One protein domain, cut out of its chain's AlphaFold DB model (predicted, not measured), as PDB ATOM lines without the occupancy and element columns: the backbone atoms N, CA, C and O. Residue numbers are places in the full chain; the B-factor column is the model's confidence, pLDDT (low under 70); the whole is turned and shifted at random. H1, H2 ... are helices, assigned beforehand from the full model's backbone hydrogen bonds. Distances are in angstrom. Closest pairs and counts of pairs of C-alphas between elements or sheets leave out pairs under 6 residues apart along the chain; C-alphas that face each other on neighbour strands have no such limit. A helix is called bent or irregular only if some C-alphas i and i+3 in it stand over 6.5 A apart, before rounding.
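Overview. This is residues 28 to 219 of the 297 residues of an uncharacterized protein of Lentisphaerae bacterium (UniProt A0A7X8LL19). The chain is wound in stacked pairs of helices that make two rows packed on each other: H1, H3, H5, H8 and H10 in one row, and H2, H4, H6, H9 and H11 in the other, with neighbours in each row running the same way and the two rows running opposite ways. H12 folds back at the far end of the stack and packs on H9 and H11 with its residues 207 to 212, while the four-residue H7 lies in the turn between H6 and H8. The printed part has 192 residues with twelve named helices, H1 to H12 in order along the chain, and no named strand; its class is all helix. It is compact, with a radius of gyration of the C-alphas of 15.9 A and spans of 45 by 40 by 27 A.

Along the chain. H1, residues 28 to 36, begins with C-alpha 28 at (145.519, 202.229, 137.807). H2 is residues 38 to 47. H3, residues 53 to 66, is 20.3 A long, H4, residues 71 to 88, 25.4 A, and H5, residues 92 to 105, 19.6 A. H6, residues 108 to 122, is 20.2 A long, and H7 is residues 124 to 127. H8, residues 131 to 149, has the most residues, 19, and is 26.6 A long, starting with C-alpha 131 at (166.536, 175.796, 152.488). H9, residues 155 to 170, is 22.8 A long. H10, residues 174 to 183, precedes H11, residues 188 to 201, 20.1 A long. H12, residues 206 to 218, is 18.5 A long and ends with C-alpha 218 at (165.658, 208.470, 171.523). Four helices are irregular: C-alphas 29 and 32 in H1 are 7.3 A apart, 39 and 42 in H2 7.3 A, 109 and 112 in H6 7.4 A, and 195 and 198 in H11 7.2 A.

Arrangement. H2, H3, H4, H5, H6, H8, H9, H10, H11 and H12 form an up and down bundle, each running against the one before it. H1 touches H3, the closest C-alphas being those of Ala 35 and Val 64, 4.9 A apart, at a steep tilt of 49 degrees. H2 touches H4, closest at the C-alphas of Arg 42 and Gly 88, 4.2 A. H3 and H4, a hairpin, touch at a shallow tilt of 13 degrees, closest at the C-alphas of Val 64 and Phe 78, 6.9 A. H3 touches H5, closest at the C-alphas of Gln 54 and Thr 98, 6.4 A. With residues 75 to 83 alone, H4 touches H6, closest at the C-alphas of Ala 79 and Ile 114, 4.2 A. H5 touches H8 at a tilt of 36 degrees, only just steep, closest at the C-alphas of Ser 100 and Val 141, 5.2 A. H9 is the hub, touching H5, H6, H8, H10, H11 and H12; its closest C-alphas to H11 are those of Ala 164 and Ala 201, 4.4 A. H8 touches H10 with residues 131 to 139 alone, closest at the C-alphas of Thr 139 and Ser 183, 6.1 A. H1 and H12 are apart. Every O i to N i+4 pair is within hydrogen-bond range in H3, H4, H5, H8, H9, H10 and H12, against 3 of 5 in H1, 4 of 6 in H2, 8 of 11 in H6 and 7 of 10 in H11; H7 is too short for such a pair.

Size, cuts and confidence. The two C-alphas farthest apart, those of Ala 29 and Ser 175, are 45.6 A apart. The printed part has no cut, and each link between helices is tight. The mean pLDDT of the printed part is 88.6, and residues 218 to 219 are under 70.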
ATOM      1  N   VAL A  28     145.678 200.932 137.142       82.75
ATOM      2  CA  VAL A  28     145.519 202.229 137.807       82.75
ATOM      3  C   VAL A  28     144.041 202.586 137.970       82.75
ATOM      4  O   VAL A  28     143.631 202.962 139.066       82.75
ATOM      5  N   ALA A  29     143.228 202.419 136.922       83.00
ATOM      6  CA  ALA A  29     141.783 202.641 136.993       83.00
ATOM      7  C   ALA A  29     141.056 201.586 137.847       83.00
ATOM      8  O   ALA A  29     139.988 201.858 138.390       83.00
ATOM      9  N   GLN A  30     141.637 200.393 137.997       85.38
ATOM     10  CA  GLN A  30     141.051 199.288 138.761       85.38
ATOM     11  C   GLN A  30     141.437 199.296 140.248       85.38
ATOM     12  O   GLN A  30     140.829 198.561 141.022       85.38
ATOM     13  N   LEU A  31     142.392 200.134 140.677       84.94
ATOM     14  CA  LEU A  31     142.906 200.164 142.056       84.94
ATOM     15  C   LEU A  31     141.809 200.256 143.121       84.94
ATOM     16  O   LEU A  31     141.895 199.570 144.133       84.94
ATOM     17  N   GLY A  32     140.785 201.087 142.901       83.19
ATOM     18  CA  GLY A  32     139.672 201.230 143.844       83.19
ATOM     19  C   GLY A  32     138.887 199.929 144.010       83.19
ATOM     20  O   GLY A  32     138.649 199.491 145.133       83.19
ATOM     21  N   ASN A  33     138.567 199.270 142.893       86.25
ATOM     22  CA  ASN A  33     137.847 197.996 142.893       86.25
ATOM     23  C   ASN A  33     138.699 196.880 143.501       86.25
ATOM     24  O   ASN A  33     138.205 196.123 144.323       86.25
ATOM     25  N   LEU A  34     139.988 196.819 143.159       87.00
ATOM     26  CA  LEU A  34     140.930 195.826 143.688       87.00
ATOM     27  C   LEU A  34     141.192 195.996 145.188       87.00
ATOM     28  O   LEU A  34     141.461 195.029 145.896       87.00
ATOM     29  N   ALA A  35     141.125 197.231 145.688       84.62
ATOM     30  CA  ALA A  35     141.248 197.497 147.114       84.62
ATOM     31  C   ALA A  35     139.991 197.051 147.884       84.62
ATOM     32  O   ALA A  35     140.100 196.617 149.032       84.62
ATOM     33  N   GLN A  36     138.809 197.148 147.264       85.31
ATOM     34  CA  GLN A  36     137.535 196.705 147.844       85.31
ATOM     35  C   GLN A  36     137.342 195.185 147.747       85.31
ATOM     36  O   GLN A  36     136.908 194.563 148.719       85.31
ATOM     37  N   ASP A  37     137.698 194.591 146.610       85.94
ATOM     38  CA  ASP A  37     137.600 193.164 146.322       85.94
ATOM     39  C   ASP A  37     138.960 192.598 145.896       85.94
ATOM     40  O   ASP A  37     139.510 192.908 144.839       85.94
ATOM     41  N   THR A  38     139.488 191.712 146.737       87.38
ATOM     42  CA  THR A  38     140.818 191.124 146.574       87.38
ATOM     43  C   THR A  38     140.861 189.988 145.560       87.38
ATOM     44  O   THR A  38     141.952 189.558 145.192       87.38
ATOM     45  N   THR A  39     139.706 189.511 145.089       89.06
ATOM     46  CA  THR A  39     139.582 188.318 144.232       89.06
ATOM     47  C   THR A  39     140.432 188.412 142.964       89.06
ATOM     48  O   THR A  39     141.049 187.432 142.552       89.06
ATOM     49  N   ASN A  40     140.532 189.608 142.374       89.75
ATOM     50  CA  ASN A  40     141.251 189.817 141.116       89.75
ATOM     51  C   ASN A  40     142.698 190.298 141.295       89.75
ATOM     52  O   ASN A  40     143.433 190.364 140.312       89.75
ATOM     53  N   VAL A  41     143.149 190.589 142.523       90.06
ATOM     54  CA  VAL A  41     144.479 191.180 142.784       90.06
ATOM     55  C   VAL A  41     145.603 190.312 142.228       90.06
ATOM     56  O   VAL A  41     146.510 190.826 141.577       90.06
ATOM     57  N   ARG A  42     145.520 188.995 142.430       91.44
ATOM     58  CA  ARG A  42     146.511 188.041 141.924       91.44
ATOM     59  C   ARG A  42     146.585 188.037 140.407       91.44
ATOM     60  O   ARG A  42     147.676 188.008 139.850       91.44
ATOM     61  N   GLU A  43     145.436 188.025 139.740       89.44
ATOM     62  CA  GLU A  43     145.389 187.965 138.282       89.44
ATOM     63  C   GLU A  43     145.863 189.283 137.669       89.44
ATOM     64  O   GLU A  43     146.704 189.269 136.774       89.44
ATOM     65  N   THR A  44     145.452 190.422 138.233       88.31
ATOM     66  CA  THR A  44     145.985 191.728 137.838       88.31
ATOM     67  C   THR A  44     147.500 191.791 138.045       88.31
ATOM     68  O   THR A  44     148.208 192.195 137.129       88.31
ATOM     69  N   MET A  45     148.027 191.323 139.183       90.56
ATOM     70  CA  MET A  45     149.472 191.320 139.466       90.56
ATOM     71  C   MET A  45     150.293 190.562 138.410       90.56
ATOM     72  O   MET A  45     151.395 190.990 138.075       90.56
ATOM     73  N   LYS A  46     149.765 189.467 137.847       89.19
ATOM     74  CA  LYS A  46     150.442 188.727 136.766       89.19
ATOM     75  C   LYS A  46     150.513 189.515 135.461       89.19
ATOM     76  O   LYS A  46     151.445 189.311 134.690       89.19
ATOM     77  N   GLN A  47     149.518 190.360 135.207       88.00
ATOM     78  CA  GLN A  47     149.377 191.120 133.967       88.00
ATOM     79  C   GLN A  47     150.053 192.500 134.033       88.00
ATOM     80  O   GLN A  47     150.289 193.112 132.994       88.00
ATOM     81  N   VAL A  48     150.356 193.001 135.238       86.56
ATOM     82  CA  VAL A  48     151.145 194.226 135.434       86.56
ATOM     83  C   VAL A  48     152.564 194.003 134.917       86.56
ATOM     84  O   VAL A  48     153.184 192.969 135.178       86.56
ATOM     85  N   GLU A  49     153.096 194.990 134.200       84.31
ATOM     86  CA  GLU A  49     154.454 194.917 133.673       84.31
ATOM     87  C   GLU A  49     155.490 194.806 134.803       84.31
ATOM     88  O   GLU A  49     155.323 195.442 135.846       84.31
ATOM     89  N   PRO A  50     156.589 194.043 134.630       83.12
ATOM     90  CA  PRO A  50     157.553 193.793 135.704       83.12
ATOM     91  C   PRO A  50     158.071 195.055 136.408       83.12
ATOM     92  O   PRO A  50     158.249 195.051 137.625       83.12
ATOM     93  N   HIS A  51     158.264 196.147 135.661       81.75
ATOM     94  CA  HIS A  51     158.747 197.418 136.201       81.75
ATOM     95  C   HIS A  51     157.686 198.189 137.012       81.75
ATOM     96  O   HIS A  51     158.039 198.962 137.901       81.75
ATOM     97  N   ASP A  52     156.399 197.929 136.768       86.38
ATOM     98  CA  ASP A  52     155.266 198.577 137.437       86.38
ATOM     99  C   ASP A  52     154.762 197.808 138.664       86.38
ATOM    100  O   ASP A  52     154.036 198.366 139.489       86.38
ATOM    101  N   LYS A  53     155.156 196.541 138.841       87.38
ATOM    102  CA  LYS A  53     154.663 195.669 139.927       87.38
ATOM    103  C   LYS A  53     154.852 196.265 141.325       87.38
ATOM    104  O   LYS A  53     153.957 196.164 142.165       87.38
ATOM    105  N   GLN A  54     155.983 196.932 141.575       86.75
ATOM    106  CA  GLN A  54     156.222 197.617 142.854       86.75
ATOM    107  C   GLN A  54     155.264 198.799 143.055       86.75
ATOM    108  O   GLN A  54     154.675 198.941 144.128       86.75
ATOM    109  N   PHE A  55     155.072 199.619 142.018       86.62
ATOM    110  CA  PHE A  55     154.154 200.756 142.060       86.62
ATOM    111  C   PHE A  55     152.705 200.306 142.229       86.62
ATOM    112  O   PHE A  55     151.959 200.917 142.995       86.62
ATOM    113  N   PHE A  56     152.313 199.218 141.567       89.50
ATOM    114  CA  PHE A  56     151.007 198.602 141.745       89.50
ATOM    115  C   PHE A  56     150.784 198.160 143.194       89.50
ATOM    116  O   PHE A  56     149.806 198.590 143.808       89.50
ATOM    117  N   ALA A  57     151.711 197.389 143.770       90.62
ATOM    118  CA  ALA A  57     151.621 196.936 145.158       90.62
ATOM    119  C   ALA A  57     151.535 198.115 146.144       90.62
ATOM    120  O   ALA A  57     150.652 198.143 147.003       90.62
ATOM    121  N   GLU A  58     152.394 199.130 145.997       91.44
ATOM    122  CA  GLU A  58     152.376 200.313 146.864       91.44
ATOM    123  C   GLU A  58     151.053 201.084 146.756       91.44
ATOM    124  O   GLU A  58     150.449 201.449 147.772       91.44
ATOM    125  N   ARG A  59     150.576 201.338 145.531       89.75
ATOM    126  CA  ARG A  59     149.328 202.082 145.316       89.75
ATOM    127  C   ARG A  59     148.111 201.306 145.789       89.75
ATOM    128  O   ARG A  59     147.187 201.929 146.310       89.75
ATOM    129  N   LEU A  60     148.115 199.984 145.664       91.50
ATOM    130  CA  LEU A  60     147.040 199.140 146.167       91.50
ATOM    131  C   LEU A  60     146.998 199.151 147.700       91.50
ATOM    132  O   LEU A  60     145.941 199.408 148.271       91.50
ATOM    133  N   LEU A  61     148.141 198.991 148.377       90.69
ATOM    134  CA  LEU A  61     148.225 199.118 149.840       90.69
ATOM    135  C   LEU A  61     147.751 200.501 150.316       90.69
ATOM    136  O   LEU A  61     147.019 200.618 151.303       90.69
ATOM    137  N   ARG A  62     148.107 201.560 149.578       88.81
ATOM    138  CA  ARG A  62     147.621 202.921 149.846       88.81
ATOM    139  C   ARG A  62     146.110 203.046 149.636       88.81
ATOM    140  O   ARG A  62     145.451 203.677 150.455       88.81
ATOM    141  N   ALA A  63     145.557 202.437 148.590       88.69
ATOM    142  CA  ALA A  63     144.119 202.447 148.329       88.69
ATOM    143  C   ALA A  63     143.342 201.736 149.451       88.69
ATOM    144  O   ALA A  63     142.399 202.317 149.990       88.69
ATOM    145  N   VAL A  64     143.791 200.557 149.899       89.44
ATOM    146  CA  VAL A  64     143.172 199.817 151.020       89.44
ATOM    147  C   VAL A  64     143.126 200.661 152.295       89.44
ATOM    148  O   VAL A  64     142.107 200.687 152.989       89.44
ATOM    149  N   LYS A  65     144.190 201.429 152.581       88.94
ATOM    150  CA  LYS A  65     144.240 202.337 153.740       88.94
ATOM    151  C   LYS A  65     143.067 203.324 153.760       88.94
ATOM    152  O   LYS A  65     142.518 203.591 154.834       88.94
ATOM    153  N   THR A  66     142.686 203.837 152.589       87.62
ATOM    154  CA  THR A  66     141.647 204.869 152.430       87.62
ATOM    155  C   THR A  66     140.215 204.342 152.503       87.62
ATOM    156  O   THR A  66     139.293 205.141 152.642       87.62
ATOM    157  N   ILE A  67     140.003 203.022 152.466       85.69
ATOM    158  CA  ILE A  67     138.652 202.454 152.531       85.69
ATOM    159  C   ILE A  67     138.077 202.652 153.945       85.69
ATOM    160  O   ILE A  67     138.761 202.348 154.930       85.69
ATOM    161  N   PRO A  68     136.830 203.128 154.090       85.25
ATOM    162  CA  PRO A  68     136.174 203.274 155.386       85.25
ATOM    163  C   PRO A  68     135.650 201.917 155.891       85.25
ATOM    164  O   PRO A  68     134.457 201.643 155.852       85.25
ATOM    165  N   LEU A  69     136.558 201.052 156.345       86.31
ATOM    166  CA  LEU A  69     136.242 199.788 157.021       86.31
ATOM    167  C   LEU A  69     136.561 199.872 158.514       86.31
ATOM    168  O   LEU A  69     137.447 200.637 158.918       86.31
ATOM    169  N   ALA A  70     135.891 199.029 159.304       87.00
ATOM    170  CA  ALA A  70     136.288 198.751 160.678       87.00
ATOM    171  C   ALA A  70     137.731 198.218 160.725       87.00
ATOM    172  O   ALA A  70     138.247 197.670 159.747       87.00
ATOM    173  N   GLN A  71     138.413 198.410 161.854       84.19
ATOM    174  CA  GLN A  71     139.841 198.103 161.966       84.19
ATOM    175  C   GLN A  71     140.154 196.617 161.734       84.19
ATOM    176  O   GLN A  71     141.140 196.312 161.062       84.19
ATOM    177  N   GLU A  72     139.314 195.716 162.242       84.88
ATOM    178  CA  GLU A  72     139.462 194.264 162.075       84.88
ATOM    179  C   GLU A  72     139.324 193.854 160.602       84.88
ATOM    180  O   GLU A  72     140.239 193.251 160.038       84.88
ATOM    181  N   ASP A  73     138.254 194.299 159.937       87.88
ATOM    182  CA  ASP A  73     138.019 194.044 158.510       87.88
ATOM    183  C   ASP A  73     139.126 194.627 157.630       87.88
ATOM    184  O   ASP A  73     139.542 194.029 156.633       87.88
ATOM    185  N   LYS A  74     139.634 195.807 157.999       88.88
ATOM    186  CA  LYS A  74     140.741 196.453 157.295       88.88
ATOM    187  C   LYS A  74     142.039 195.666 157.459       88.88
ATOM    188  O   LYS A  74     142.763 195.508 156.480       88.88
ATOM    189  N   SER A  75     142.315 195.140 158.653       87.19
ATOM    190  CA  SER A  75     143.473 194.276 158.902       87.19
ATOM    191  C   SER A  75     143.420 193.014 158.039       87.19
ATOM    192  O   SER A  75     144.367 192.727 157.302       87.19
ATOM    193  N   ALA A  76     142.273 192.326 158.028       90.12
ATOM    194  CA  ALA A  76     142.050 191.164 157.168       90.12
ATOM    195  C   ALA A  76     142.202 191.518 155.678       90.12
ATOM    196  O   ALA A  76     142.811 190.770 154.913       90.12
ATOM    197  N   ARG A  77     141.725 192.700 155.262       91.19
ATOM    198  CA  ARG A  77     141.886 193.187 153.885       91.19
ATOM    199  C   ARG A  77     143.352 193.382 153.511       91.19
ATOM    200  O   ARG A  77     143.759 192.934 152.443       91.19
ATOM    201  N   PHE A  78     144.142 194.018 154.374       91.50
ATOM    202  CA  PHE A  78     145.580 194.196 154.161       91.50
ATOM    203  C   PHE A  78     146.309 192.857 154.046       91.50
ATOM    204  O   PHE A  78     147.116 192.684 153.132       91.50
ATOM    205  N   ALA A  79     145.994 191.908 154.928       91.88
ATOM    206  CA  ALA A  79     146.578 190.573 154.906       91.88
ATOM    207  C   ALA A  79     146.232 189.811 153.614       91.88
ATOM    208  O   ALA A  79     147.127 189.281 152.953       91.88
ATOM    209  N   ASN A  80     144.964 189.843 153.194       91.88
ATOM    210  CA  ASN A  80     144.510 189.214 151.952       91.88
ATOM    211  C   ASN A  80     145.151 189.855 150.714       91.88
ATOM    212  O   ASN A  80     145.639 189.146 149.842       91.88
ATOM    213  N   VAL A  81     145.218 191.190 150.643       92.31
ATOM    214  CA  VAL A  81     145.905 191.887 149.541       92.31
ATOM    215  C   VAL A  81     147.381 191.505 149.484       92.31
ATOM    216  O   VAL A  81     147.882 191.187 148.408       92.31
ATOM    217  N   ALA A  82     148.075 191.509 150.623       92.25
ATOM    218  CA  ALA A  82     149.481 191.125 150.688       92.25
ATOM    219  C   ALA A  82     149.696 189.683 150.203       92.25
ATOM    220  O   ALA A  82     150.588 189.437 149.389       92.25
ATOM    221  N   HIS A  83     148.847 188.752 150.644       92.38
ATOM    222  CA  HIS A  83     148.865 187.366 150.186       92.38
ATOM    223  C   HIS A  83     148.667 187.259 148.670       92.38
ATOM    224  O   HIS A  83     149.475 186.631 147.987       92.38
ATOM    225  N   GLU A  84     147.636 187.906 148.124       91.44
ATOM    226  CA  GLU A  84     147.324 187.838 146.693       91.44
ATOM    227  C   GLU A  84     148.392 188.506 145.815       91.44
ATOM    228  O   GLU A  84     148.708 187.993 144.740       91.44
ATOM    229  N   LEU A  85     149.010 189.597 146.283       91.38
ATOM    230  CA  LEU A  85     150.145 190.235 145.606       91.38
ATOM    231  C   LEU A  85     151.350 189.290 145.521       91.38
ATOM    232  O   LEU A  85     151.935 189.127 144.451       91.38
ATOM    233  N   VAL A  86     151.709 188.631 146.628       90.06
ATOM    234  CA  VAL A  86     152.833 187.679 146.657       90.06
ATOM    235  C   VAL A  86     152.514 186.421 145.845       90.06
ATOM    236  O   VAL A  86     153.384 185.910 145.140       90.06
ATOM    237  N   ALA A  87     151.270 185.940 145.886       87.88
ATOM    238  CA  ALA A  87     150.811 184.806 145.083       87.88
ATOM    239  C   ALA A  87     150.746 185.122 143.577       87.88
ATOM    240  O   ALA A  87     150.828 184.211 142.753       87.88
ATOM    241  N   GLY A  88     150.587 186.399 143.209       84.88
ATOM    242  CA  GLY A  88     150.587 186.870 141.823       84.88
ATOM    243  C   GLY A  88     151.981 187.078 141.226       84.88
ATOM    244  O   GLY A  88     152.114 187.122 140.004       84.88
ATOM    245  N   ALA A  89     153.022 187.175 142.059       86.94
ATOM    246  CA  ALA A  89     154.406 187.278 141.610       86.94
ATOM    247  C   ALA A  89     154.890 185.952 140.990       86.94
ATOM    248  O   ALA A  89     154.790 184.881 141.600       86.94
ATOM    249  N   GLN A  90     155.423 186.022 139.769       82.00
ATOM    250  CA  GLN A  90     155.656 184.842 138.930       82.00
ATOM    251  C   GLN A  90     157.023 184.193 139.160       82.00
ATOM    252  O   GLN A  90     157.165 182.981 139.003       82.00
ATOM    253  N   ASN A  91     158.024 184.977 139.555       84.00
ATOM    254  CA  ASN A  91     159.389 184.510 139.787       84.00
ATOM    255  C   ASN A  91     159.903 184.938 141.175       84.00
ATOM    256  O   ASN A  91     159.236 185.661 141.917       84.00
ATOM    257  N   ILE A  92     161.080 184.434 141.553       82.75
ATOM    258  CA  ILE A  92     161.670 184.670 142.881       82.75
ATOM    259  C   ILE A  92     161.985 186.157 143.096       82.75
ATOM    260  O   ILE A  92     161.692 186.687 144.164       82.75
ATOM    261  N   GLU A  93     162.522 186.836 142.083       86.25
ATOM    262  CA  GLU A  93     162.875 188.259 142.150       86.25
ATOM    263  C   GLU A  93     161.634 189.131 142.380       86.25
ATOM    264  O   GLU A  93     161.622 190.002 143.252       86.25
ATOM    265  N   GLU A  94     160.541 188.846 141.672       86.50
ATOM    266  CA  GLU A  94     159.255 189.514 141.859       86.50
ATOM    267  C   GLU A  94     158.676 189.256 143.249       86.50
ATOM    268  O   GLU A  94     158.156 190.182 143.872       86.50
ATOM    269  N   LYS A  95     158.786 188.026 143.768       87.81
ATOM    270  CA  LYS A  95     158.338 187.699 145.130       87.81
ATOM    271  C   LYS A  95     159.140 188.470 146.172       87.81
ATOM    272  O   LYS A  95     158.543 189.100 147.042       87.81
ATOM    273  N   GLN A  96     160.468 188.485 146.057       89.62
ATOM    274  CA  GLN A  96     161.356 189.244 146.945       89.62
ATOM    275  C   GLN A  96     161.037 190.745 146.901       89.62
ATOM    276  O   GLN A  96     160.870 191.393 147.936       89.62
ATOM    277  N   SER A  97     160.891 191.292 145.697       89.62
ATOM    278  CA  SER A  97     160.532 192.688 145.447       89.62
ATOM    279  C   SER A  97     159.168 193.057 146.048       89.62
ATOM    280  O   SER A  97     159.024 194.097 146.700       89.62
ATOM    281  N   THR A  98     158.177 192.176 145.893       91.56
ATOM    282  CA  THR A  98     156.814 192.364 146.412       91.56
ATOM    283  C   THR A  98     156.790 192.288 147.935       91.56
ATOM    284  O   THR A  98     156.261 193.194 148.573       91.56
ATOM    285  N   LEU A  99     157.439 191.281 148.533       92.88
ATOM    286  CA  LEU A  99     157.579 191.151 149.989       92.88
ATOM    287  C   LEU A  99     158.288 192.368 150.591       92.88
ATOM    288  O   LEU A  99     157.783 192.971 151.539       92.88
ATOM    289  N   SER A 100     159.399 192.794 149.985       94.25
ATOM    290  CA  SER A 100     160.123 194.001 150.402       94.25
ATOM    291  C   SER A 100     159.222 195.235 150.372       94.25
ATOM    292  O   SER A 100     159.245 196.059 151.285       94.25
ATOM    293  N   THR A 101     158.409 195.375 149.323       93.44
ATOM    294  CA  THR A 101     157.475 196.498 149.167       93.44
ATOM    295  C   THR A 101     156.370 196.449 150.217       93.44
ATOM    296  O   THR A 101     156.091 197.468 150.840       93.44
ATOM    297  N   ILE A 102     155.802 195.273 150.491       94.75
ATOM    298  CA  ILE A 102     154.763 195.102 151.511       94.75
ATOM    299  C   ILE A 102     155.290 195.512 152.890       94.75
ATOM    300  O   ILE A 102     154.715 196.405 153.508       94.75
ATOM    301  N   PHE A 103     156.409 194.953 153.354       95.56
ATOM    302  CA  PHE A 103     156.925 195.265 154.695       95.56
ATOM    303  C   PHE A 103     157.426 196.713 154.832       95.56
ATOM    304  O   PHE A 103     157.261 197.335 155.885       95.56
ATOM    305  N   SER A 104     157.977 197.297 153.763       93.31
ATOM    306  CA  SER A 104     158.454 198.690 153.790       93.31
ATOM    307  C   SER A 104     157.352 199.743 153.621       93.31
ATOM    308  O   SER A 104     157.540 200.867 154.079       93.31
ATOM    309  N   LYS A 105     156.215 199.424 152.982       92.06
ATOM    310  CA  LYS A 105     155.170 200.416 152.643       92.06
ATOM    311  C   LYS A 105     153.821 200.196 153.313       92.06
ATOM    312  O   LYS A 105     153.053 201.154 153.406       92.06
ATOM    313  N   ALA A 106     153.505 198.985 153.771       90.81
ATOM    314  CA  ALA A 106     152.261 198.746 154.494       90.81
ATOM    315  C   ALA A 106     152.200 199.610 155.760       90.81
ATOM    316  O   ALA A 106     153.224 200.008 156.319       90.81
ATOM    317  N   ASP A 107     150.990 199.930 156.206       88.25
ATOM    318  CA  ASP A 107     150.824 200.653 157.463       88.25
ATOM    319  C   ASP A 107     151.272 199.746 158.629       88.25
ATOM    320  O   ASP A 107     150.795 198.606 158.702       88.25
ATOM    321  N   PRO A 108     152.161 200.210 159.531       88.38
ATOM    322  CA  PRO A 108     152.675 199.398 160.632       88.38
ATOM    323  C   PRO A 108     151.585 198.732 161.480       88.38
ATOM    324  O   PRO A 108     151.775 197.616 161.957       88.38
ATOM    325  N   ARG A 109     150.408 199.364 161.593       87.25
ATOM    326  CA  ARG A 109     149.258 198.858 162.362       87.25
ATOM    327  C   ARG A 109     148.689 197.535 161.847       87.25
ATOM    328  O   ARG A 109     148.011 196.849 162.603       87.25
ATOM    329  N   TYR A 110     148.928 197.192 160.581       90.38
ATOM    330  CA  TYR A 110     148.409 195.968 159.954       90.38
ATOM    331  C   TYR A 110     149.502 194.930 159.675       90.38
ATOM    332  O   TYR A 110     149.211 193.860 159.139       90.38
ATOM    333  N   LEU A 111     150.761 195.214 160.036       92.12
ATOM    334  CA  LEU A 111     151.879 194.311 159.756       92.12
ATOM    335  C   LEU A 111     151.778 192.976 160.499       92.12
ATOM    336  O   LEU A 111     152.259 191.980 159.969       92.12
ATOM    337  N   SER A 112     151.130 192.921 161.667       89.25
ATOM    338  CA  SER A 112     150.898 191.664 162.395       89.25
ATOM    339  C   SER A 112     150.045 190.693 161.578       89.25
ATOM    340  O   SER A 112     150.505 189.599 161.262       89.25
ATOM    341  N   GLY A 113     148.862 191.129 161.132       89.06
ATOM    342  CA  GLY A 113     147.966 190.311 160.306       89.06
ATOM    343  C   GLY A 113     148.579 189.924 158.955       89.06
ATOM    344  O   GLY A 113     148.433 188.785 158.502       89.06
ATOM    345  N   ILE A 114     149.322 190.850 158.332       92.50
ATOM    346  CA  ILE A 114     150.098 190.571 157.114       92.50
ATOM    347  C   ILE A 114     151.146 189.484 157.382       92.50
ATOM    348  O   ILE A 114     151.220 188.517 156.628       92.50
ATOM    349  N   SER A 115     151.934 189.618 158.451       92.25
ATOM    350  CA  SER A 115     152.975 188.655 158.829       92.25
ATOM    351  C   SER A 115     152.389 187.265 159.093       92.25
ATOM    352  O   SER A 115     152.915 186.276 158.586       92.25
ATOM    353  N   ASP A 116     151.267 187.178 159.813       89.31
ATOM    354  CA  ASP A 116     150.575 185.914 160.117       89.31
ATOM    355  C   ASP A 116     150.143 185.171 158.851       89.31
ATOM    356  O   ASP A 116     150.389 183.968 158.692       89.31
ATOM    357  N   THR A 117     149.562 185.909 157.908       90.88
ATOM    358  CA  THR A 117     149.079 185.335 156.651       90.88
ATOM    359  C   THR A 117     150.239 184.961 155.727       90.88
ATOM    360  O   THR A 117     150.251 183.871 155.152       90.88
ATOM    361  N   LEU A 118     151.253 185.825 155.607       92.06
ATOM    362  CA  LEU A 118     152.410 185.568 154.749       92.06
ATOM    363  C   LEU A 118     153.293 184.433 155.274       92.06
ATOM    364  O   LEU A 118     153.764 183.635 154.469       92.06
ATOM    365  N   ALA A 119     153.483 184.303 156.590       90.06
ATOM    366  CA  ALA A 119     154.277 183.215 157.167       90.06
ATOM    367  C   ALA A 119     153.704 181.841 156.781       90.06
ATOM    368  O   ALA A 119     154.439 180.958 156.344       90.06
ATOM    369  N   SER A 120     152.377 181.703 156.846       84.56
ATOM    370  CA  SER A 120     151.658 180.488 156.436       84.56
ATOM    371  C   SER A 120     151.761 180.214 154.928       84.56
ATOM    372  O   SER A 120     151.731 179.063 154.489       84.56
ATOM    373  N   GLY A 121     151.857 181.274 154.119       80.56
ATOM    374  CA  GLY A 121     152.028 181.191 152.667       80.56
ATOM    375  C   GLY A 121     153.466 180.908 152.225       80.56
ATOM    376  O   GLY A 121     153.664 180.378 151.136       80.56
ATOM    377  N   LEU A 122     154.462 181.224 153.056       84.06
ATOM    378  CA  LEU A 122     155.896 181.072 152.773       84.06
ATOM    379  C   LEU A 122     156.519 179.822 153.405       84.06
ATOM    380  O   LEU A 122     157.714 179.588 153.234       84.06
ATOM    381  N   GLU A 123     155.735 179.020 154.120       82.12
ATOM    382  CA  GLU A 123     156.223 177.863 154.864       82.12
ATOM    383  C   GLU A 123     157.009 176.883 153.971       82.12
ATOM    384  O   GLU A 123     156.495 176.366 152.973       82.12
ATOM    385  N   ILE A 124     158.266 176.618 154.346       74.38
ATOM    386  CA  ILE A 124     159.231 175.844 153.542       74.38
ATOM    387  C   ILE A 124     158.699 174.439 153.243       74.38
ATOM    388  O   ILE A 124     158.711 173.993 152.096       74.38
ATOM    389  N   THR A 125     158.210 173.750 154.278       71.94
ATOM    390  CA  THR A 125     157.756 172.352 154.190       71.94
ATOM    391  C   THR A 125     156.537 172.221 153.287       71.94
ATOM    392  O   THR A 125     156.473 171.323 152.453       71.94
ATOM    393  N   LYS A 126     155.584 173.145 153.430       75.19
ATOM    394  CA  LYS A 126     154.328 173.139 152.682       75.19
ATOM    395  C   LYS A 126     154.535 173.430 151.196       75.19
ATOM    396  O   LYS A 126     153.823 172.880 150.363       75.19
ATOM    397  N   ASN A 127     155.509 174.278 150.872       75.94
ATOM    398  CA  ASN A 127     155.753 174.744 149.508       75.94
ATOM    399  C   ASN A 127     156.909 174.027 148.792       75.94
ATOM    400  O   ASN A 127     157.186 174.347 147.638       75.94
ATOM    401  N   GLY A 128     157.599 173.089 149.452       76.38
ATOM    402  CA  GLY A 128     158.707 172.333 148.855       76.38
ATOM    403  C   GLY A 128     159.895 173.201 148.423       76.38
ATOM    404  O   GLY A 128     160.581 172.869 147.459       76.38
ATOM    405  N   ILE A 129     160.121 174.335 149.093       81.31
ATOM    406  CA  ILE A 129     161.225 175.255 148.788       81.31
ATOM    407  C   ILE A 129     162.507 174.696 149.425       81.31
ATOM    408  O   ILE A 129     162.483 174.255 150.570       81.31
ATOM    409  N   SER A 130     163.636 174.710 148.712       86.25
ATOM    410  CA  SER A 130     164.931 174.342 149.306       86.25
ATOM    411  C   SER A 130     165.358 175.358 150.369       86.25
ATOM    412  O   SER A 130     165.132 176.556 150.182       86.25
ATOM    413  N   GLU A 131     166.057 174.914 151.412       89.06
ATOM    414  CA  GLU A 131     166.536 175.796 152.488       89.06
ATOM    415  C   GLU A 131     167.405 176.949 151.964       89.06
ATOM    416  O   GLU A 131     167.168 178.093 152.341       89.06
ATOM    417  N   ASP A 132     168.305 176.687 151.011       88.19
ATOM    418  CA  ASP A 132     169.166 177.718 150.410       88.19
ATOM    419  C   ASP A 132     168.365 178.801 149.674       88.19
ATOM    420  O   ASP A 132     168.590 179.996 149.864       88.19
ATOM    421  N   ALA A 133     167.387 178.400 148.853       87.12
ATOM    422  CA  ALA A 133     166.520 179.348 148.152       87.12
ATOM    423  C   ALA A 133     165.674 180.175 149.131       87.12
ATOM    424  O   ALA A 133     165.502 181.379 148.937       87.12
ATOM    425  N   PHE A 134     165.164 179.546 150.192       90.56
ATOM    426  CA  PHE A 134     164.420 180.249 151.232       90.56
ATOM    427  C   PHE A 134     165.305 181.253 151.975       90.56
ATOM    428  O   PHE A 134     164.906 182.404 152.144       90.56
ATOM    429  N   LEU A 135     166.517 180.851 152.364       91.50
ATOM    430  CA  LEU A 135     167.474 181.722 153.036       91.50
ATOM    431  C   LEU A 135     167.875 182.899 152.138       91.50
ATOM    432  O   LEU A 135     167.869 184.043 152.590       91.50
ATOM    433  N   GLY A 136     168.134 182.655 150.852       90.19
ATOM    434  CA  GLY A 136     168.402 183.717 149.878       90.19
ATOM    435  C   GLY A 136     167.245 184.717 149.762       90.19
ATOM    436  O   GLY A 136     167.466 185.925 149.736       90.19
ATOM    437  N   ILE A 137     165.995 184.240 149.763       90.69
ATOM    438  CA  ILE A 137     164.810 185.113 149.785       90.69
ATOM    439  C   ILE A 137     164.734 185.912 151.088       90.69
ATOM    440  O   ILE A 137     164.567 187.129 151.033       90.69
ATOM    441  N   ALA A 138     164.856 185.249 152.237       93.56
ATOM    442  CA  ALA A 138     164.730 185.882 153.543       93.56
ATOM    443  C   ALA A 138     165.777 186.986 153.733       93.56
ATOM    444  O   ALA A 138     165.425 188.127 154.028       93.56
ATOM    445  N   THR A 139     167.049 186.672 153.483       93.50
ATOM    446  CA  THR A 139     168.167 187.614 153.632       93.50
ATOM    447  C   THR A 139     168.043 188.819 152.698       93.50
ATOM    448  O   THR A 139     168.150 189.956 153.159       93.50
ATOM    449  N   ASN A 140     167.712 188.604 151.419       93.75
ATOM    450  CA  ASN A 140     167.517 189.697 150.459       93.75
ATOM    451  C   ASN A 140     166.335 190.600 150.833       93.75
ATOM    452  O   ASN A 140     166.430 191.823 150.719       93.75
ATOM    453  N   VAL A 141     165.215 190.017 151.273       95.19
ATOM    454  CA  VAL A 141     164.036 190.795 151.681       95.19
ATOM    455  C   VAL A 141     164.333 191.594 152.943       95.19
ATOM    456  O   VAL A 141     164.017 192.779 152.978       95.19
ATOM    457  N   ILE A 142     164.959 190.989 153.953       95.06
ATOM    458  CA  ILE A 142     165.309 191.673 155.204       95.06
ATOM    459  C   ILE A 142     166.246 192.849 154.920       95.06
ATOM    460  O   ILE A 142     165.923 193.968 155.311       95.06
ATOM    461  N   ALA A 143     167.327 192.634 154.162       92.69
ATOM    462  CA  ALA A 143     168.258 193.698 153.782       92.69
ATOM    463  C   ALA A 143     167.552 194.835 153.020       92.69
ATOM    464  O   ALA A 143     167.666 196.004 153.381       92.69
ATOM    465  N   SER A 144     166.732 194.488 152.024       93.44
ATOM    466  CA  SER A 144     165.945 195.450 151.244       93.44
ATOM    467  C   SER A 144     164.962 196.248 152.111       93.44
ATOM    468  O   SER A 144     164.799 197.455 151.917       93.44
ATOM    469  N   VAL A 145     164.303 195.615 153.088       93.94
ATOM    470  CA  VAL A 145     163.408 196.307 154.029       93.94
ATOM    471  C   VAL A 145     164.203 197.238 154.938       93.94
ATOM    472  O   VAL A 145     163.789 198.384 155.109       93.94
ATOM    473  N   THR A 146     165.342 196.797 155.476       92.25
ATOM    474  CA  THR A 146     166.232 197.638 156.290       92.25
ATOM    475  C   THR A 146     166.667 198.884 155.520       92.25
ATOM    476  O   THR A 146     166.467 199.997 156.005       92.25
ATOM    477  N   ASP A 147     167.138 198.727 154.282       90.44
ATOM    478  CA  ASP A 147     167.580 199.849 153.446       90.44
ATOM    479  C   ASP A 147     166.438 200.822 153.123       90.44
ATOM    480  O   ASP A 147     166.579 202.040 153.249       90.44
ATOM    481  N   ARG A 148     165.261 200.299 152.752       91.50
ATOM    482  CA  ARG A 148     164.083 201.117 152.402       91.50
ATOM    483  C   ARG A 148     163.489 201.871 153.590       91.50
ATOM    484  O   ARG A 148     162.715 202.803 153.376       91.50
ATOM    485  N   THR A 149     163.805 201.457 154.816       90.06
ATOM    486  CA  THR A 149     163.198 201.981 156.049       90.06
ATOM    487  C   THR A 149     164.198 202.680 156.962       90.06
ATOM    488  O   THR A 149     163.799 203.161 158.011       90.06
ATOM    489  N   ALA A 150     165.462 202.843 156.556       85.00
ATOM    490  CA  ALA A 150     166.523 203.423 157.388       85.00
ATOM    491  C   ALA A 150     166.225 204.828 157.968       85.00
ATOM    492  O   ALA A 150     166.858 205.233 158.937       85.00
ATOM    493  N   GLY A 151     165.279 205.576 157.385       81.38
ATOM    494  CA  GLY A 151     164.803 206.873 157.890       81.38
ATOM    495  C   GLY A 151     163.341 206.889 158.352       81.38
ATOM    496  O   GLY A 151     162.785 207.968 158.545       81.38
ATOM    497  N   ASP A 152     162.693 205.730 158.460       86.31
ATOM    498  CA  ASP A 152     161.301 205.597 158.895       86.31
ATOM    499  C   ASP A 152     161.245 205.502 160.436       86.31
ATOM    500  O   ASP A 152     161.981 204.701 161.017       86.31
ATOM    501  N   PRO A 153     160.383 206.272 161.129       86.25
ATOM    502  CA  PRO A 153     160.213 206.154 162.580       86.25
ATOM    503  C   PRO A 153     159.763 204.756 163.042       86.25
ATOM    504  O   PRO A 153     159.934 204.422 164.209       86.25
ATOM    505  N   ASP A 154     159.191 203.944 162.153       89.81
ATOM    506  CA  ASP A 154     158.756 202.569 162.404       89.81
ATOM    507  C   ASP A 154     159.713 201.515 161.814       89.81
ATOM    508  O   ASP A 154     159.330 200.352 161.646       89.81
ATOM    509  N   ALA A 155     160.961 201.887 161.494       89.81
ATOM    510  CA  ALA A 155     161.962 200.985 160.914       89.81
ATOM    511  C   ALA A 155     162.134 199.688 161.715       89.81
ATOM    512  O   ALA A 155     162.141 198.599 161.135       89.81
ATOM    513  N   LEU A 156     162.215 199.789 163.049       91.69
ATOM    514  CA  LEU A 156     162.382 198.626 163.921       91.69
ATOM    515  C   LEU A 156     161.200 197.664 163.778       91.69
ATOM    516  O   LEU A 156     161.406 196.472 163.555       91.69
ATOM    517  N   THR A 157     159.970 198.181 163.828       93.00
ATOM    518  CA  THR A 157     158.750 197.382 163.627       93.00
ATOM    519  C   THR A 157     158.747 196.694 162.262       93.00
ATOM    520  O   THR A 157     158.466 195.500 162.169       93.00
ATOM    521  N   ARG A 158     159.090 197.416 161.188       94.94
ATOM    522  CA  ARG A 158     159.064 196.886 159.814       94.94
ATOM    523  C   ARG A 158     160.079 195.768 159.599       94.94
ATOM    524  O   ARG A 158     159.723 194.714 159.068       94.94
ATOM    525  N   VAL A 159     161.322 195.982 160.029       94.94
ATOM    526  CA  VAL A 159     162.400 194.990 159.900       94.94
ATOM    527  C   VAL A 159     162.134 193.786 160.803       94.94
ATOM    528  O   VAL A 159     162.290 192.644 160.364       94.94
ATOM    529  N   THR A 160     161.658 194.017 162.030       95.69
ATOM    530  CA  THR A 160     161.283 192.936 162.951       95.69
ATOM    531  C   THR A 160     160.155 192.093 162.373       95.69
ATOM    532  O   THR A 160     160.258 190.872 162.387       95.69
ATOM    533  N   MET A 161     159.114 192.711 161.811       95.81
ATOM    534  CA  MET A 161     157.996 191.981 161.212       95.81
ATOM    535  C   MET A 161     158.432 191.138 160.018       95.81
ATOM    536  O   MET A 161     158.122 189.950 159.992       95.81
ATOM    537  N   ALA A 162     159.215 191.701 159.092       96.31
ATOM    538  CA  ALA A 162     159.764 190.938 157.971       96.31
ATOM    539  C   ALA A 162     160.577 189.728 158.464       96.31
ATOM    540  O   ALA A 162     160.365 188.602 158.013       96.31
ATOM    541  N   THR A 163     161.460 189.944 159.443       96.50
ATOM    542  CA  THR A 163     162.297 188.881 160.016       96.50
ATOM    543  C   THR A 163     161.445 187.820 160.719       96.50
ATOM    544  O   THR A 163     161.594 186.630 160.449       96.50
ATOM    545  N   ALA A 164     160.488 188.230 161.554       95.62
ATOM    546  CA  ALA A 164     159.582 187.340 162.278       95.62
ATOM    547  C   ALA A 164     158.715 186.488 161.338       95.62
ATOM    548  O   ALA A 164     158.474 185.316 161.638       95.62
ATOM    549  N   THR A 165     158.275 187.036 160.197       95.69
ATOM    550  CA  THR A 165     157.561 186.272 159.161       95.69
ATOM    551  C   THR A 165     158.416 185.111 158.648       95.69
ATOM    552  O   THR A 165     157.934 183.980 158.580       95.69
ATOM    553  N   PHE A 166     159.690 185.359 158.326       95.75
ATOM    554  CA  PHE A 166     160.590 184.309 157.837       95.75
ATOM    555  C   PHE A 166     160.976 183.304 158.928       95.75
ATOM    556  O   PHE A 166     161.022 182.107 158.649       95.75
ATOM    557  N   LEU A 167     161.177 183.744 160.175       94.69
ATOM    558  CA  LEU A 167     161.428 182.825 161.295       94.69
ATOM    559  C   LEU A 167     160.255 181.866 161.522       94.69
ATOM    560  O   LEU A 167     160.470 180.680 161.770       94.69
ATOM    561  N   ARG A 168     159.018 182.357 161.388       92.88
ATOM    562  CA  ARG A 168     157.820 181.510 161.443       92.88
ATOM    563  C   ARG A 168     157.730 180.552 160.269       92.88
ATOM    564  O   ARG A 168     157.520 179.362 160.475       92.88
ATOM    565  N   ALA A 169     157.930 181.050 159.051       91.12
ATOM    566  CA  ALA A 169     157.884 180.230 157.841       91.12
ATOM    567  C   ALA A 169     158.973 179.134 157.810       91.12
ATOM    568  O   ALA A 169     158.783 178.094 157.174       91.12
ATOM    569  N   ALA A 170     160.089 179.324 158.524       90.00
ATOM    570  CA  ALA A 170     161.125 178.304 158.693       90.00
ATOM    571  C   ALA A 170     160.658 177.091 159.534       90.00
ATOM    572  O   ALA A 170     161.181 175.982 159.367       90.00
ATOM    573  N   GLY A 171     159.655 177.267 160.403       86.75
ATOM    574  CA  GLY A 171     159.094 176.205 161.243       86.75
ATOM    575  C   GLY A 171     160.066 175.742 162.334       86.75
ATOM    576  O   GLY A 171     160.572 176.550 163.103       86.75
ATOM    577  N   ALA A 172     160.342 174.439 162.424       83.94
ATOM    578  CA  ALA A 172     161.246 173.852 163.427       83.94
ATOM    579  C   ALA A 172     162.734 173.812 163.001       83.94
ATOM    580  O   ALA A 172     163.531 173.102 163.602       83.94
ATOM    581  N   ARG A 173     163.118 174.525 161.933       86.88
ATOM    582  CA  ARG A 173     164.487 174.505 161.389       86.88
ATOM    583  C   ARG A 173     165.369 175.550 162.058       86.88
ATOM    584  O   ARG A 173     165.441 176.689 161.595       86.88
ATOM    585  N   ASP A 174     166.039 175.164 163.131       89.19
ATOM    586  CA  ASP A 174     166.838 176.107 163.918       89.19
ATOM    587  C   ASP A 174     168.070 176.619 163.154       89.19
ATOM    588  O   ASP A 174     168.339 177.813 163.186       89.19
ATOM    589  N   SER A 175     168.710 175.789 162.321       90.44
ATOM    590  CA  SER A 175     169.817 176.219 161.447       90.44
ATOM    591  C   SER A 175     169.431 177.360 160.495       90.44
ATOM    592  O   SER A 175     170.190 178.311 160.309       90.44
ATOM    593  N   VAL A 176     168.233 177.290 159.904       91.38
ATOM    594  CA  VAL A 176     167.713 178.325 158.998       91.38
ATOM    595  C   VAL A 176     167.386 179.599 159.776       91.38
ATOM    596  O   VAL A 176     167.699 180.696 159.315       91.38
ATOM    597  N   LYS A 177     166.787 179.473 160.966       93.00
ATOM    598  CA  LYS A 177     166.500 180.623 161.837       93.00
ATOM    599  C   LYS A 177     167.776 181.338 162.263       93.00
ATOM    600  O   LYS A 177     167.842 182.560 162.155       93.00
ATOM    601  N   ASP A 178     168.787 180.589 162.684       93.38
ATOM    602  CA  ASP A 178     170.075 181.136 163.105       93.38
ATOM    603  C   ASP A 178     170.763 181.866 161.949       93.38
ATOM    604  O   ASP A 178     171.257 182.980 162.127       93.38
ATOM    605  N   ALA A 179     170.717 181.303 160.738       93.38
ATOM    606  CA  ALA A 179     171.239 181.959 159.542       93.38
ATOM    607  C   ALA A 179     170.486 183.264 159.207       93.38
ATOM    608  O   ALA A 179     171.112 184.271 158.867       93.38
ATOM    609  N   ILE A 180     169.155 183.288 159.359       94.31
ATOM    610  CA  ILE A 180     168.348 184.509 159.194       94.31
ATOM    611  C   ILE A 180     168.752 185.568 160.228       94.31
ATOM    612  O   ILE A 180     168.993 186.719 159.866       94.31
ATOM    613  N   LEU A 181     168.882 185.199 161.502       93.38
ATOM    614  CA  LEU A 181     169.285 186.125 162.567       93.38
ATOM    615  C   LEU A 181     170.721 186.631 162.390       93.38
ATOM    616  O   LEU A 181     171.017 187.794 162.691       93.38
ATOM    617  N   ALA A 182     171.616 185.785 161.883       91.94
ATOM    618  CA  ALA A 182     172.982 186.165 161.549       91.94
ATOM    619  C   ALA A 182     173.016 187.185 160.401       91.94
ATOM    620  O   ALA A 182     173.807 188.129 160.452       91.94
ATOM    621  N   SER A 183     172.115 187.064 159.419       90.69
ATOM    622  CA  SER A 183     172.082 187.952 158.253       90.69
ATOM    623  C   SER A 183     171.788 189.421 158.567       90.69
ATOM    624  O   SER A 183     172.148 190.287 157.776       90.69
ATOM    625  N   LEU A 184     171.207 189.727 159.735       88.50
ATOM    626  CA  LEU A 184     171.001 191.106 160.206       88.50
ATOM    627  C   LEU A 184     172.320 191.877 160.456       88.50
ATOM    628  O   LEU A 184     172.311 193.105 160.545       88.50
ATOM    629  N   GLY A 185     173.457 191.183 160.590       87.69
ATOM    630  CA  GLY A 185     174.760 191.801 160.876       87.69
ATOM    631  C   GLY A 185     174.903 192.307 162.320       87.69
ATOM    632  O   GLY A 185     174.033 192.103 163.156       87.69
ATOM    633  N   THR A 186     176.009 192.958 162.669       84.56
ATOM    634  CA  THR A 186     176.366 193.265 164.075       84.56
ATOM    635  C   THR A 186     176.117 194.724 164.469       84.56
ATOM    636  O   THR A 186     176.879 195.307 165.236       84.56
ATOM    637  N   SER A 187     175.117 195.372 163.872       83.56
ATOM    638  CA  SER A 187     174.784 196.759 164.212       83.56
ATOM    639  C   SER A 187     173.930 196.828 165.481       83.56
ATOM    640  O   SER A 187     173.146 195.922 165.740       83.56
ATOM    641  N   GLY A 188     173.987 197.941 166.222       82.25
ATOM    642  CA  GLY A 188     173.109 198.126 167.387       82.25
ATOM    643  C   GLY A 188     171.613 198.056 167.039       82.25
ATOM    644  O   GLY A 188     170.813 197.591 167.840       82.25
ATOM    645  N   PHE A 189     171.235 198.438 165.813       85.19
ATOM    646  CA  PHE A 189     169.875 198.235 165.302       85.19
ATOM    647  C   PHE A 189     169.551 196.747 165.098       85.19
ATOM    648  O   PHE A 189     168.470 196.294 165.460       85.19
ATOM    649  N   ALA A 190     170.490 195.968 164.556       87.44
ATOM    650  CA  ALA A 190     170.331 194.523 164.414       87.44
ATOM    651  C   ALA A 190     170.188 193.826 165.775       87.44
ATOM    652  O   ALA A 190     169.396 192.895 165.894       87.44
ATOM    653  N   ASP A 191     170.898 194.296 166.800       89.88
ATOM    654  CA  ASP A 191     170.772 193.767 168.161       89.88
ATOM    655  C   ASP A 191     169.387 194.053 168.754       89.88
ATOM    656  O   ASP A 191     168.757 193.141 169.289       89.88
ATOM    657  N   GLN A 192     168.854 195.264 168.552       90.00
ATOM    658  CA  GLN A 192     167.474 195.596 168.927       90.00
ATOM    659  C   GLN A 192     166.452 194.700 168.218       90.00
ATOM    660  O   GLN A 192     165.517 194.220 168.851       90.00
ATOM    661  N   VAL A 193     166.625 194.433 166.917       92.31
ATOM    662  CA  VAL A 193     165.747 193.502 166.185       92.31
ATOM    663  C   VAL A 193     165.829 192.102 166.798       92.31
ATOM    664  O   VAL A 193     164.792 191.498 167.070       92.31
ATOM    665  N   ARG A 194     167.037 191.578 167.056       93.75
ATOM    666  CA  ARG A 194     167.228 190.237 167.642       93.75
ATOM    667  C   ARG A 194     166.565 190.080 169.004       93.75
ATOM    668  O   ARG A 194     166.029 189.011 169.281       93.75
ATOM    669  N   GLU A 195     166.584 191.129 169.821       93.25
ATOM    670  CA  GLU A 195     165.985 191.123 171.156       93.25
ATOM    671  C   GLU A 195     164.475 190.841 171.114       93.25
ATOM    672  O   GLU A 195     163.955 190.084 171.934       93.25
ATOM    673  N   VAL A 196     163.766 191.397 170.126       94.19
ATOM    674  CA  VAL A 196     162.294 191.348 170.075       94.19
ATOM    675  C   VAL A 196     161.738 190.362 169.046       94.19
ATOM    676  O   VAL A 196     160.584 189.935 169.154       94.19
ATOM    677  N   VAL A 197     162.529 189.970 168.043       94.38
ATOM    678  CA  VAL A 197     162.030 189.203 166.890       94.38
ATOM    679  C   VAL A 197     161.539 187.808 167.258       94.38
ATOM    680  O   VAL A 197     160.571 187.335 166.667       94.38
ATOM    681  N   VAL A 198     162.140 187.153 168.256       92.25
ATOM    682  CA  VAL A 198     161.699 185.818 168.698       92.25
ATOM    683  C   VAL A 198     160.305 185.893 169.327       92.25
ATOM    684  O   VAL A 198     159.456 185.049 169.044       92.25
ATOM    685  N   ALA A 199     160.025 186.935 170.116       91.12
ATOM    686  CA  ALA A 199     158.689 187.168 170.662       91.12
ATOM    687  C   ALA A 199     157.673 187.439 169.539       91.12
ATOM    688  O   ALA A 199     156.620 186.799 169.497       91.12
ATOM    689  N   ALA A 200     158.027 188.293 168.573       90.75
ATOM    690  CA  ALA A 200     157.178 188.607 167.421       90.75
ATOM    691  C   ALA A 200     156.948 187.398 166.490       90.75
ATOM    692  O   ALA A 200     155.880 187.253 165.885       90.75
ATOM    693  N   ALA A 201     157.927 186.496 166.379       91.56
ATOM    694  CA  ALA A 201     157.787 185.229 165.668       91.56
ATOM    695  C   ALA A 201     156.807 184.283 166.377       91.56
ATOM    696  O   ALA A 201     156.127 183.508 165.721       91.56
ATOM    697  N   ASN A 202     156.645 184.399 167.693       90.19
ATOM    698  CA  ASN A 202     155.649 183.642 168.456       90.19
ATOM    699  C   ASN A 202     154.295 184.368 168.577       90.19
ATOM    700  O   ASN A 202     153.442 183.953 169.357       90.19
ATOM    701  N   GLY A 203     154.093 185.461 167.831       86.62
ATOM    702  CA  GLY A 203     152.859 186.254 167.851       86.62
ATOM    703  C   GLY A 203     152.746 187.237 169.022       86.62
ATOM    704  O   GLY A 203     151.731 187.917 169.145       86.62
ATOM    705  N   ASN A 204     153.774 187.354 169.869       90.31
ATOM    706  CA  ASN A 204     153.828 188.365 170.922       90.31
ATOM    707  C   ASN A 204     154.522 189.637 170.407       90.31
ATOM    708  O   ASN A 204     155.749 189.727 170.378       90.31
ATOM    709  N   TYR A 205     153.724 190.622 169.997       90.31
ATOM    710  CA  TYR A 205     154.210 191.859 169.377       90.31
ATOM    711  C   TYR A 205     154.508 192.993 170.370       90.31
ATOM    712  O   TYR A 205     155.164 193.962 169.990       90.31
ATOM    713  N   GLU A 206     154.071 192.877 171.626       90.25
ATOM    714  CA  GLU A 206     154.230 193.922 172.651       90.25
ATOM    715  C   GLU A 206     155.691 194.369 172.849       90.25
ATOM    716  O   GLU A 206     155.946 195.575 172.809       90.25
ATOM    717  N   PRO A 207     156.687 193.460 172.968       91.06
ATOM    718  CA  PRO A 207     158.081 193.869 173.157       91.06
ATOM    719  C   PRO A 207     158.618 194.695 171.985       91.06
ATOM    720  O   PRO A 207     159.339 195.669 172.182       91.06
ATOM    721  N   MET A 208     158.226 194.338 170.759       92.19
ATOM    722  CA  MET A 208     158.625 195.054 169.550       92.19
ATOM    723  C   MET A 208     158.011 196.457 169.509       92.19
ATOM    724  O   MET A 208     158.715 197.418 169.202       92.19
ATOM    725  N   LEU A 209     156.719 196.587 169.825       89.00
ATOM    726  CA  LEU A 209     156.047 197.888 169.850       89.00
ATOM    727  C   LEU A 209     156.665 198.803 170.915       89.00
ATOM    728  O   LEU A 209     156.974 199.956 170.618       89.00
ATOM    729  N   ALA A 210     156.933 198.276 172.111       88.44
ATOM    730  CA  ALA A 210     157.591 199.018 173.183       88.44
ATOM    731  C   ALA A 210     159.009 199.474 172.795       88.44
ATOM    732  O   ALA A 210     159.357 200.641 172.983       88.44
ATOM    733  N   ALA A 211     159.815 198.586 172.200       87.38
ATOM    734  CA  ALA A 211     161.158 198.920 171.731       87.38
ATOM    735  C   ALA A 211     161.139 199.981 170.618       87.38
ATOM    736  O   ALA A 211     161.978 200.882 170.601       87.38
ATOM    737  N   ASN A 212     160.158 199.920 169.714       86.62
ATOM    738  CA  ASN A 212     160.003 200.889 168.631       86.62
ATOM    739  C   ASN A 212     159.622 202.276 169.169       86.62
ATOM    740  O   ASN A 212     160.197 203.276 168.746       86.62
ATOM    741  N   GLU A 213     158.718 202.353 170.148       86.69
ATOM    742  CA  GLU A 213     158.386 203.620 170.813       86.69
ATOM    743  C   GLU A 213     159.576 204.193 171.600       86.69
ATOM    744  O   GLU A 213     159.843 205.395 171.532       86.69
ATOM    745  N   ALA A 214     160.364 203.346 172.269       85.12
ATOM    746  CA  ALA A 214     161.601 203.773 172.923       85.12
ATOM    747  C   ALA A 214     162.639 204.305 171.912       85.12
ATOM    748  O   ALA A 214     163.260 205.345 172.144       85.12
ATOM    749  N   ALA A 215     162.794 203.647 170.760       79.75
ATOM    750  CA  ALA A 215     163.691 204.089 169.691       79.75
ATOM    751  C   ALA A 215     163.257 205.436 169.080       79.75
ATOM    752  O   ALA A 215     164.096 206.306 168.818       79.75
ATOM    753  N   LYS A 216     161.945 205.655 168.920       79.75
ATOM    754  CA  LYS A 216     161.391 206.955 168.506       79.75
ATOM    755  C   LYS A 216     161.671 208.047 169.532       79.75
ATOM    756  O   LYS A 216     162.032 209.153 169.143       79.75
ATOM    757  N   ALA A 217     161.549 207.745 170.823       72.94
ATOM    758  CA  ALA A 217     161.821 208.702 171.895       72.94
ATOM    759  C   ALA A 217     163.304 209.118 171.961       72.94
ATOM    760  O   ALA A 217     163.614 210.253 172.319       72.94
ATOM    761  N   LEU A 218     164.215 208.215 171.587       67.38
ATOM    762  CA  LEU A 218     165.658 208.470 171.523       67.38
ATOM    763  C   LEU A 218     166.099 209.175 170.235       67.38
ATOM    764  O   LEU A 218     167.208 209.706 170.190       67.38
ATOM    765  N   SER A 219     165.255 209.195 169.200       57.53
ATOM    766  CA  SER A 219     165.514 209.915 167.952       57.53
ATOM    767  C   SER A 219     165.314 211.416 168.192       57.53
ATOM    768  O   SER A 219     164.179 211.858 168.382       57.53
TER     769      SER A 219